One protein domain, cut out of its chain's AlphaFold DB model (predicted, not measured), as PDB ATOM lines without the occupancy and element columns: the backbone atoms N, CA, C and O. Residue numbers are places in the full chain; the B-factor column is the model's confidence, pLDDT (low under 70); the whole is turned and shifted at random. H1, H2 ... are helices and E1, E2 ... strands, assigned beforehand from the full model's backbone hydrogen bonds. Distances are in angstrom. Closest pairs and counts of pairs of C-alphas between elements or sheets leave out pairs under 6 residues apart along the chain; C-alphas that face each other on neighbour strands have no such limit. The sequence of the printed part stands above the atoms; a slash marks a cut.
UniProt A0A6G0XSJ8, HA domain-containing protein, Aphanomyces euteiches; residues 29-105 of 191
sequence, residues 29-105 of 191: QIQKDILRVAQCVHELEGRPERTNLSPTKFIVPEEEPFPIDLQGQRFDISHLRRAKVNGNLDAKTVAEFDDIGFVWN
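What this domain is: This is residues 29 to 105 of the 191 residues of the protein "HA domain-containing protein" of Aphanomyces euteiches (UniProt A0A6G0XSJ8). A small antiparallel hairpin, E1 and E2, packs over residues 30 to 37 of the long helix H1, and H3 runs beside H1. H2 leads from E2 toward H3. The printed part has 77 residues, with H1, E1, E2, H2 and H3 in order along the chain; the class is mostly helix, helices holding 34 and strands 6 of the 40 residues in named elements. They are compact, with a radius of gyration of the C-alphas of 11.6 A, spanning 33 by 24 by 21 A.

Where its parts are: Find E1 at residues 57 to 59 and E2 at 74 to 76. H1, residues 29 to 44, runs 22.7 A from C-alpha 29 at (156.618, 116.256, 97.630). H2 is residues 77 to 85; H3, residues 91 to 99, ends at C-alpha 99, (154.795, 131.318, 108.990).

How they stand to each other: In the hairpin, N 58 and O 75 are within hydrogen-bond range, 3.0 A. H1 touches H3 with residues 31 to 38 alone, closest C-alphas Leu 35 and Phe 97, 6.6 A, at a shallow tilt of 10 degrees. H1, H2 and H3 have every O i to N i+4 pair within range.

The domain as a whole: Links H1 to E1 and E1 to E2 are long. The printed part has no cut; no printed residue is under 70 in pLDDT.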
ATOM      1  N   GLN A  29     158.041 116.587  97.586       95.25
ATOM      2  CA  GLN A  29     156.618 116.256  97.630       95.25
ATOM      3  C   GLN A  29     156.160 115.930  99.056       95.25
ATOM      4  O   GLN A  29     155.214 116.539  99.533       95.25
ATOM      5  N   ILE A  30     156.893 115.074  99.779       95.00
ATOM      6  CA  ILE A  30     156.553 114.732 101.169       95.00
ATOM      7  C   ILE A  30     156.635 115.968 102.074       95.00
ATOM      8  O   ILE A  30     155.799 116.129 102.959       95.00
ATOM      9  N   GLN A  31     157.612 116.858 101.867       95.81
ATOM     10  CA  GLN A  31     157.701 118.103 102.643       95.81
ATOM     11  C   GLN A  31     156.436 118.958 102.460       95.81
ATOM     12  O   GLN A  31     155.864 119.425 103.445       95.81
ATOM     13  N   LYS A  32     155.967 119.102 101.212       97.31
ATOM     14  CA  LYS A  32     154.744 119.841 100.867       97.31
ATOM     15  C   LYS A  32     153.472 119.160 101.365       97.31
ATOM     16  O   LYS A  32     152.565 119.849 101.816       97.31
ATOM     17  N   ASP A  33     153.403 117.835 101.319       97.75
ATOM     18  CA  ASP A  33     152.245 117.091 101.817       97.75
ATOM     19  C   ASP A  33     152.104 117.258 103.335       97.75
ATOM     20  O   ASP A  33     151.015 117.554 103.826       97.75
ATOM     21  N   ILE A  34     153.213 117.178 104.081       97.25
ATOM     22  CA  ILE A  34     153.193 117.444 105.525       97.25
ATOM     23  C   ILE A  34     152.815 118.903 105.806       97.25
ATOM     24  O   ILE A  34     152.084 119.162 106.761       97.25
ATOM     25  N   LEU A  35     153.273 119.851 104.985       98.00
ATOM     26  CA  LEU A  35     152.910 121.258 105.135       98.00
ATOM     27  C   LEU A  35     151.409 121.487 104.922       98.00
ATOM     28  O   LEU A  35     150.788 122.149 105.747       98.00
ATOM     29  N   ARG A  36     150.809 120.890 103.884       98.00
ATOM     30  CA  ARG A  36     149.353 120.946 103.652       98.00
ATOM     31  C   ARG A  36     148.585 120.429 104.868       98.00
ATOM     32  O   ARG A  36     147.640 121.067 105.313       98.00
ATOM     33  N   VAL A  37     149.030 119.313 105.448       97.81
ATOM     34  CA  VAL A  37     148.439 118.762 106.679       97.81
ATOM     35  C   VAL A  37     148.613 119.718 107.864       97.81
ATOM     36  O   VAL A  37     147.664 119.935 108.612       97.81
ATOM     37  N   ALA A  38     149.794 120.317 108.036       97.44
ATOM     38  CA  ALA A  38     150.049 121.281 109.106       97.44
ATOM     39  C   ALA A  38     149.189 122.545 108.973       97.44
ATOM     40  O   ALA A  38     148.687 123.033 109.978       97.44
ATOM     41  N   GLN A  39     148.972 123.036 107.752       98.06
ATOM     42  CA  GLN A  39     148.081 124.163 107.472       98.06
ATOM     43  C   GLN A  39     146.626 123.831 107.826       98.06
ATOM     44  O   GLN A  39     145.963 124.646 108.461       98.06
ATOM     45  N   CYS A  40     146.145 122.622 107.510       97.06
ATOM     46  CA  CYS A  40     144.821 122.172 107.951       97.06
ATOM     47  C   CYS A  40     144.705 122.176 109.482       97.06
ATOM     48  O   CYS A  40     143.728 122.696 110.011       97.06
ATOM     49  N   VAL A  41     145.710 121.654 110.198       96.38
ATOM     50  CA  VAL A  41     145.731 121.686 111.674       96.38
ATOM     51  C   VAL A  41     145.762 123.121 112.201       96.38
ATOM     52  O   VAL A  41     144.999 123.445 113.103       96.38
ATOM     53  N   HIS A  42     146.579 123.995 111.612       96.94
ATOM     54  CA  HIS A  42     146.650 125.406 111.987       96.94
ATOM     55  C   HIS A  42     145.285 126.098 111.864       96.94
ATOM     56  O   HIS A  42     144.855 126.778 112.792       96.94
ATOM     57  N   GLU A  43     144.574 125.901 110.753       96.75
ATOM     58  CA  GLU A  43     143.241 126.480 110.553       96.75
ATOM     59  C   GLU A  43     142.197 125.868 111.503       96.75
ATOM     60  O   GLU A  43     141.421 126.607 112.109       96.75
ATOM     61  N   LEU A  44     142.206 124.543 111.697       94.62
ATOM     62  CA  LEU A  44     141.309 123.841 112.625       94.62
ATOM     63  C   LEU A  44     141.455 124.320 114.074       94.62
ATOM     64  O   LEU A  44     140.466 124.456 114.788       94.62
ATOM     65  N   GLU A  45     142.688 124.578 114.505       94.56
ATOM     66  CA  GLU A  45     143.005 125.068 115.849       94.56
ATOM     67  C   GLU A  45     142.765 126.583 116.001       94.56
ATOM     68  O   GLU A  45     143.023 127.144 117.066       94.56
ATOM     69  N   GLY A  46     142.258 127.262 114.965       96.31
ATOM     70  CA  GLY A  46     141.953 128.693 115.006       96.31
ATOM     71  C   GLY A  46     143.184 129.589 114.865       96.31
ATOM     72  O   GLY A  46     143.220 130.670 115.449       96.31
ATOM     73  N   ARG A  47     144.175 129.151 114.082       95.75
ATOM     74  CA  ARG A  47     145.444 129.845 113.805       95.75
ATOM     75  C   ARG A  47     146.251 130.152 115.068       95.75
ATOM     76  O   ARG A  47     146.505 131.321 115.374       95.75
ATOM     77  N   PRO A  48     146.649 129.119 115.828       95.88
ATOM     78  CA  PRO A  48     147.428 129.321 117.038       95.88
ATOM     79  C   PRO A  48     148.807 129.895 116.706       95.88
ATOM     80  O   PRO A  48     149.350 129.679 115.625       95.88
ATOM     81  N   GLU A  49     149.425 130.554 117.687       95.38
ATOM     82  CA  GLU A  49     150.814 131.026 117.582       95.38
ATOM     83  C   GLU A  49     151.800 129.873 117.326       95.38
ATOM     84  O   GLU A  49     152.849 130.062 116.715       95.38
ATOM     85  N   ARG A  50     151.478 128.664 117.810       94.56
ATOM     86  CA  ARG A  50     152.322 127.475 117.666       94.56
ATOM     87  C   ARG A  50     151.505 126.292 117.173       94.56
ATOM     88  O   ARG A  50     150.735 125.716 117.937       94.56
ATOM     89  N   THR A  51     151.736 125.876 115.933       95.69
ATOM     90  CA  THR A  51     151.101 124.687 115.356       95.69
ATOM     91  C   THR A  51     151.970 123.457 115.565       95.69
ATOM     92  O   THR A  51     153.144 123.413 115.185       95.69
ATOM     93  N   ASN A  52     151.396 122.414 116.159       94.00
ATOM     94  CA  ASN A  52     152.125 121.194 116.475       94.00
ATOM     95  C   ASN A  52     151.450 119.959 115.879       94.00
ATOM     96  O   ASN A  52     150.378 119.554 116.308       94.00
ATOM     97  N   LEU A  53     152.162 119.270 114.987       92.44
ATOM     98  CA  LEU A  53     151.783 117.923 114.571       92.44
ATOM     99  C   LEU A  53     152.303 116.898 115.590       92.44
ATOM    100  O   LEU A  53     153.479 116.520 115.594       92.44
ATOM    101  N   SER A  54     151.412 116.469 116.481       81.31
ATOM    102  CA  SER A  54     151.630 115.410 117.470       81.31
ATOM    103  C   SER A  54     150.573 114.320 117.280       81.31
ATOM    104  O   SER A  54     149.422 114.660 117.024       81.31
ATOM    105  N   PRO A  55     150.907 113.022 117.406       80.62
ATOM    106  CA  PRO A  55     152.181 112.447 117.855       80.62
ATOM    107  C   PRO A  55     153.265 112.410 116.762       80.62
ATOM    108  O   PRO A  55     153.013 112.696 115.598       80.62
ATOM    109  N   THR A  56     154.486 111.990 117.128       78.88
ATOM    110  CA  THR A  56     155.648 111.799 116.226       78.88
ATOM    111  C   THR A  56     155.311 111.098 114.910       78.88
ATOM    112  O   THR A  56     155.942 111.342 113.881       78.88
ATOM    113  N   LYS A  57     154.341 110.190 114.954       87.06
ATOM    114  CA  LYS A  57     153.805 109.507 113.789       87.06
ATOM    115  C   LYS A  57     152.372 109.973 113.589       87.06
ATOM    116  O   LYS A  57     151.455 109.368 114.135       87.06
ATOM    117  N   PHE A  58     152.217 111.060 112.854       91.00
ATOM    118  CA  PHE A  58     150.917 111.653 112.595       91.00
ATOM    119  C   PHE A  58     150.197 110.829 111.527       91.00
ATOM    120  O   PHE A  58     150.784 110.543 110.481       91.00
ATOM    121  N   ILE A  59     148.966 110.411 111.809       95.31
ATOM    122  CA  ILE A  59     148.069 109.788 110.832       95.31
ATOM    123  C   ILE A  59     147.070 110.866 110.443       95.31
ATOM    124  O   ILE A  59     146.457 111.462 111.325       95.31
ATOM    125  N   VAL A  60     146.953 111.135 109.148       95.44
ATOM    126  CA  VAL A  60     146.037 112.155 108.640       95.44
ATOM    127  C   VAL A  60     144.598 111.683 108.870       95.44
ATOM    128  O   VAL A  60     144.254 110.604 108.379       95.44
ATOM    129  N   PRO A  61     143.770 112.444 109.607       95.19
ATOM    130  CA  PRO A  61     142.370 112.094 109.818       95.19
ATOM    131  C   PRO A  61     141.609 111.954 108.497       95.19
ATOM    132  O   PRO A  61     141.847 112.707 107.556       95.19
ATOM    133  N   GLU A  62     140.692 110.989 108.430       95.75
ATOM    134  CA  GLU A  62     139.828 110.743 107.265       95.75
ATOM    135  C   GLU A  62     138.576 111.637 107.308       95.75
ATOM    136  O   GLU A  62     137.441 111.173 107.215       95.75
ATOM    137  N   GLU A  63     138.783 112.935 107.526       91.75
ATOM    138  CA  GLU A  63     137.717 113.930 107.664       91.75
ATOM    139  C   GLU A  63     138.136 115.292 107.096       91.75
ATOM    140  O   GLU A  63     139.319 115.595 106.930       91.75
ATOM    141  N   GLU A  64     137.149 116.130 106.779       90.75
ATOM    142  CA  GLU A  64     137.387 117.526 106.396       90.75
ATOM    143  C   GLU A  64     138.040 118.295 107.559       90.75
ATOM    144  O   GLU A  64     137.666 118.070 108.713       90.75
ATOM    145  N   PRO A  65     138.975 119.233 107.309       94.06
ATOM    146  CA  PRO A  65     139.437 119.778 106.030       94.06
ATOM    147  C   PRO A  65     140.708 119.096 105.483       94.06
ATOM    148  O   PRO A  65     141.461 119.714 104.723       94.06
ATOM    149  N   PHE A  66     141.036 117.870 105.909       95.94
ATOM    150  CA  PHE A  66     142.267 117.220 105.459       95.94
ATOM    151  C   PHE A  66     142.163 116.788 103.990       95.94
ATOM    152  O   PHE A  66     141.137 116.231 103.590       95.94
ATOM    153  N   PRO A  67     143.216 116.980 103.168       96.19
ATOM    154  CA  PRO A  67     143.138 116.654 101.750       96.19
ATOM    155  C   PRO A  67     142.905 115.166 101.506       96.19
ATOM    156  O   PRO A  67     143.663 114.342 102.014       96.19
ATOM    157  N   ILE A  68     141.909 114.834 100.680       96.00
ATOM    158  CA  ILE A  68     141.492 113.452 100.372       96.00
ATOM    159  C   ILE A  68     142.673 112.586  99.915       96.00
ATOM    160  O   ILE A  68     142.768 111.423 100.293       96.00
ATOM    161  N   ASP A  69     143.605 113.152  99.144       97.00
ATOM    162  CA  ASP A  69     144.797 112.445  98.671       97.00
ATOM    163  C   ASP A  69     145.744 112.017  99.804       97.00
ATOM    164  O   ASP A  69     146.523 111.084  99.622       97.00
ATOM    165  N   LEU A  70     145.662 112.660 100.971       96.69
ATOM    166  CA  LEU A  70     146.522 112.436 102.133       96.69
ATOM    167  C   LEU A  70     145.813 111.736 103.298       96.69
ATOM    168  O   LEU A  70     146.500 111.297 104.219       96.69
ATOM    169  N   GLN A  71     144.485 111.616 103.284       97.00
ATOM    170  CA  GLN A  71     143.713 110.978 104.356       97.00
ATOM    171  C   GLN A  71     144.173 109.530 104.604       97.00
ATOM    172  O   GLN A  71     144.494 108.790 103.673       97.00
ATOM    173  N   GLY A  72     144.294 109.148 105.877       94.88
ATOM    174  CA  GLY A  72     144.805 107.840 106.302       94.88
ATOM    175  C   GLY A  72     146.318 107.644 106.113       94.88
ATOM    176  O   GLY A  72     146.891 106.686 106.646       94.88
ATOM    177  N   GLN A  73     147.013 108.545 105.405       95.44
ATOM    178  CA  GLN A  73     148.463 108.470 105.271       95.44
ATOM    179  C   GLN A  73     149.166 108.784 106.592       95.44
ATOM    180  O   GLN A  73     148.659 109.482 107.471       95.44
ATOM    181  N   ARG A  74     150.391 108.271 106.720       94.94
ATOM    182  CA  ARG A  74     151.202 108.404 107.927       94.94
ATOM    183  C   ARG A  74     152.491 109.158 107.645       94.94
ATOM    184  O   ARG A  74     153.329 108.696 106.872       94.94
ATOM    185  N   PHE A  75     152.717 110.230 108.397       94.62
ATOM    186  CA  PHE A  75     153.928 111.038 108.325       94.62
ATOM    187  C   PHE A  75     154.790 110.910 109.584       94.62
ATOM    188  O   PHE A  75     154.306 110.921 110.717       94.62
ATOM    189  N   ASP A  76     156.105 110.780 109.386       92.94
ATOM    190  CA  ASP A  76     157.089 110.803 110.472       92.94
ATOM    191  C   ASP A  76     157.559 112.237 110.732       92.94
ATOM    192  O   ASP A  76     158.506 112.732 110.117       92.94
ATOM    193  N   ILE A  77     156.904 112.897 111.683       94.62
ATOM    194  CA  ILE A  77     157.188 114.282 112.060       94.62
ATOM    195  C   ILE A  77     158.562 114.402 112.730       94.62
ATOM    196  O   ILE A  77     159.251 115.407 112.567       94.62
ATOM    197  N   SER A  78     159.033 113.367 113.437       91.31
ATOM    198  CA  SER A  78     160.409 113.368 113.951       91.31
ATOM    199  C   SER A  78     161.435 113.306 112.828       91.31
ATOM    200  O   SER A  78     162.493 113.921 112.953       91.31
ATOM    201  N   HIS A  79     161.155 112.592 111.736       91.38
ATOM    202  CA  HIS A  79     162.031 112.607 110.568       91.38
ATOM    203  C   HIS A  79     162.071 113.996 109.927       91.38
ATOM    204  O   HIS A  79     163.170 114.486 109.677       91.38
ATOM    205  N   LEU A  80     160.918 114.657 109.761       94.38
ATOM    206  CA  LEU A  80     160.838 116.040 109.274       94.38
ATOM    207  C   LEU A  80     161.679 116.995 110.133       94.38
ATOM    208  O   LEU A  80     162.546 117.702 109.623       94.38
ATOM    209  N   ARG A  81     161.491 116.958 111.456       94.19
ATOM    210  CA  ARG A  81     162.237 117.800 112.404       94.19
ATOM    211  C   ARG A  81     163.749 117.545 112.345       94.19
ATOM    212  O   ARG A  81     164.525 118.495 112.337       94.19
ATOM    213  N   ARG A  82     164.186 116.281 112.237       91.50
ATOM    214  CA  ARG A  82     165.612 115.937 112.050       91.50
ATOM    215  C   ARG A  82     166.159 116.434 110.713       91.50
ATOM    216  O   ARG A  82     167.280 116.930 110.671       91.50
ATOM    217  N   ALA A  83     165.386 116.321 109.633       92.12
ATOM    218  CA  ALA A  83     165.790 116.815 108.321       92.12
ATOM    219  C   ALA A  83     166.000 118.337 108.333       92.12
ATOM    220  O   ALA A  83     166.977 118.807 107.754       92.12
ATOM    221  N   LYS A  84     165.171 119.093 109.070       93.88
ATOM    222  CA  LYS A  84     165.373 120.535 109.290       93.88
ATOM    223  C   LYS A  84     166.699 120.831 109.983       93.88
ATOM    224  O   LYS A  84     167.452 121.679 109.520       93.88
ATOM    225  N   VAL A  85     166.997 120.125 111.077       91.06
ATOM    226  CA  VAL A  85     168.255 120.297 111.830       91.06
ATOM    227  C   VAL A  85     169.476 119.994 110.960       91.06
ATOM    228  O   VAL A  85     170.486 120.681 111.060       91.06
ATOM    229  N   ASN A  86     169.364 119.013 110.066       90.00
ATOM    230  CA  ASN A  86     170.438 118.628 109.155       90.00
ATOM    231  C   ASN A  86     170.557 119.531 107.911       90.00
ATOM    232  O   ASN A  86     171.411 119.264 107.071       90.00
ATOM    233  N   GLY A  87     169.711 120.558 107.759       91.44
ATOM    234  CA  GLY A  87     169.722 121.444 106.588       91.44
ATOM    235  C   GLY A  87     169.219 120.786 105.299       91.44
ATOM    236  O   GLY A  87     169.558 121.225 104.207       91.44
ATOM    237  N   ASN A  88     168.424 119.722 105.420       91.81
ATOM    238  CA  ASN A  88     167.997 118.894 104.295       91.81
ATOM    239  C   ASN A  88     166.600 119.259 103.755       91.81
ATOM    240  O   ASN A  88     166.129 118.633 102.812       91.81
ATOM    241  N   LEU A  89     165.921 120.257 104.318       93.50
ATOM    242  CA  LEU A  89     164.615 120.704 103.822       93.50
ATOM    243  C   LEU A  89     164.748 121.854 102.822       93.50
ATOM    244  O   LEU A  89     165.707 122.622 102.869       93.50
ATOM    245  N   ASP A  90     163.767 121.973 101.932       95.06
ATOM    246  CA  ASP A  90     163.651 123.116 101.036       95.06
ATOM    247  C   ASP A  90     163.392 124.398 101.837       95.06
ATOM    248  O   ASP A  90     162.510 124.445 102.695       95.06
ATOM    249  N   ALA A  91     164.168 125.444 101.551       95.62
ATOM    250  CA  ALA A  91     164.129 126.687 102.319       95.62
ATOM    251  C   ALA A  91     162.766 127.389 102.239       95.62
ATOM    252  O   ALA A  91     162.323 127.967 103.229       95.62
ATOM    253  N   LYS A  92     162.081 127.312 101.091       96.69
ATOM    254  CA  LYS A  92     160.749 127.901 100.939       96.69
ATOM    255  C   LYS A  92     159.722 127.116 101.749       96.69
ATOM    256  O   LYS A  92     158.923 127.718 102.454       96.69
ATOM    257  N   THR A  93     159.779 125.785 101.712       96.69
ATOM    258  CA  THR A  93     158.906 124.955 102.553       96.69
ATOM    259  C   THR A  93     159.140 125.199 104.047       96.69
ATOM    260  O   THR A  93     158.173 125.281 104.795       96.69
ATOM    261  N   VAL A  94     160.391 125.368 104.493       97.62
ATOM    262  CA  VAL A  94     160.687 125.730 105.892       97.62
ATOM    263  C   VAL A  94     160.074 127.081 106.261       97.62
ATOM    264  O   VAL A  94     159.437 127.160 107.303       97.62
ATOM    265  N   ALA A  95     160.200 128.096 105.404       98.12
ATOM    266  CA  ALA A  95     159.592 129.403 105.649       98.12
ATOM    267  C   ALA A  95     158.059 129.316 105.780       98.12
ATOM    268  O   ALA A  95     157.494 129.889 106.699       98.12
ATOM    269  N   GLU A  96     157.388 128.528 104.934       98.44
ATOM    270  CA  GLU A  96     155.932 128.334 105.032       98.44
ATOM    271  C   GLU A  96     155.514 127.585 106.317       98.44
ATOM    272  O   GLU A  96     154.444 127.844 106.865       98.44
ATOM    273  N   PHE A  97     156.349 126.674 106.828       98.44
ATOM    274  CA  PHE A  97     156.154 126.081 108.157       98.44
ATOM    275  C   PHE A  97     156.375 127.107 109.279       98.44
ATOM    276  O   PHE A  97     155.633 127.108 110.261       98.44
ATOM    277  N   ASP A  98     157.390 127.962 109.154       98.06
ATOM    278  CA  ASP A  98     157.687 129.007 110.138       98.06
ATOM    279  C   ASP A  98     156.548 130.042 110.211       98.06
ATOM    280  O   ASP A  98     156.171 130.444 111.312       98.06
ATOM    281  N   ASP A  99     155.929 130.385 109.078       98.19
ATOM    282  CA  ASP A  99     154.795 131.318 108.990       98.19
ATOM    283  C   ASP A  99     153.551 130.837 109.758       98.19
ATOM    284  O   ASP A  99     152.810 131.652 110.305       98.19
ATOM    285  N   ILE A 100     153.331 129.520 109.847       98.00
ATOM    286  CA  ILE A 100     152.245 128.927 110.655       98.00
ATOM    287  C   ILE A 100     152.691 128.582 112.085       98.00
ATOM    288  O   ILE A 100     152.006 127.847 112.798       98.00
ATOM    289  N   GLY A 101     153.870 129.048 112.504       97.31
ATOM    290  CA  GLY A 101     154.406 128.792 113.838       97.31
ATOM    291  C   GLY A 101     154.700 127.313 114.096       97.31
ATOM    292  O   GLY A 101     154.507 126.824 115.214       97.31
ATOM    293  N   PHE A 102     155.125 126.561 113.076       97.75
ATOM    294  CA  PHE A 102     155.326 125.123 113.213       97.75
ATOM    295  C   PHE A 102     156.359 124.782 114.291       97.75
ATOM    296  O   PHE A 102     157.500 125.253 114.319       97.75
ATOM    297  N   VAL A 103     155.983 123.869 115.181       96.62
ATOM    298  CA  VAL A 103     156.850 123.417 116.264       96.62
ATOM    299  C   VAL A 103     157.925 122.471 115.722       96.62
ATOM    300  O   VAL A 103     157.725 121.259 115.603       96.62
ATOM    301  N   TRP A 104     159.122 123.002 115.467       95.69
ATOM    302  CA  TRP A 104     160.297 122.203 115.099       95.69
ATOM    303  C   TRP A 104     160.879 121.404 116.269       95.69
ATOM    304  O   TRP A 104     161.306 120.264 116.085       95.69
ATOM    305  N   ASN A 105     160.867 121.965 117.481       92.56
ATOM    306  CA  ASN A 105     161.324 121.277 118.687       92.56
ATOM    307  C   ASN A 105     160.134 120.725 119.484       92.56
ATOM    308  O   ASN A 105     159.664 121.327 120.447       92.56
TER     309      ASN A 105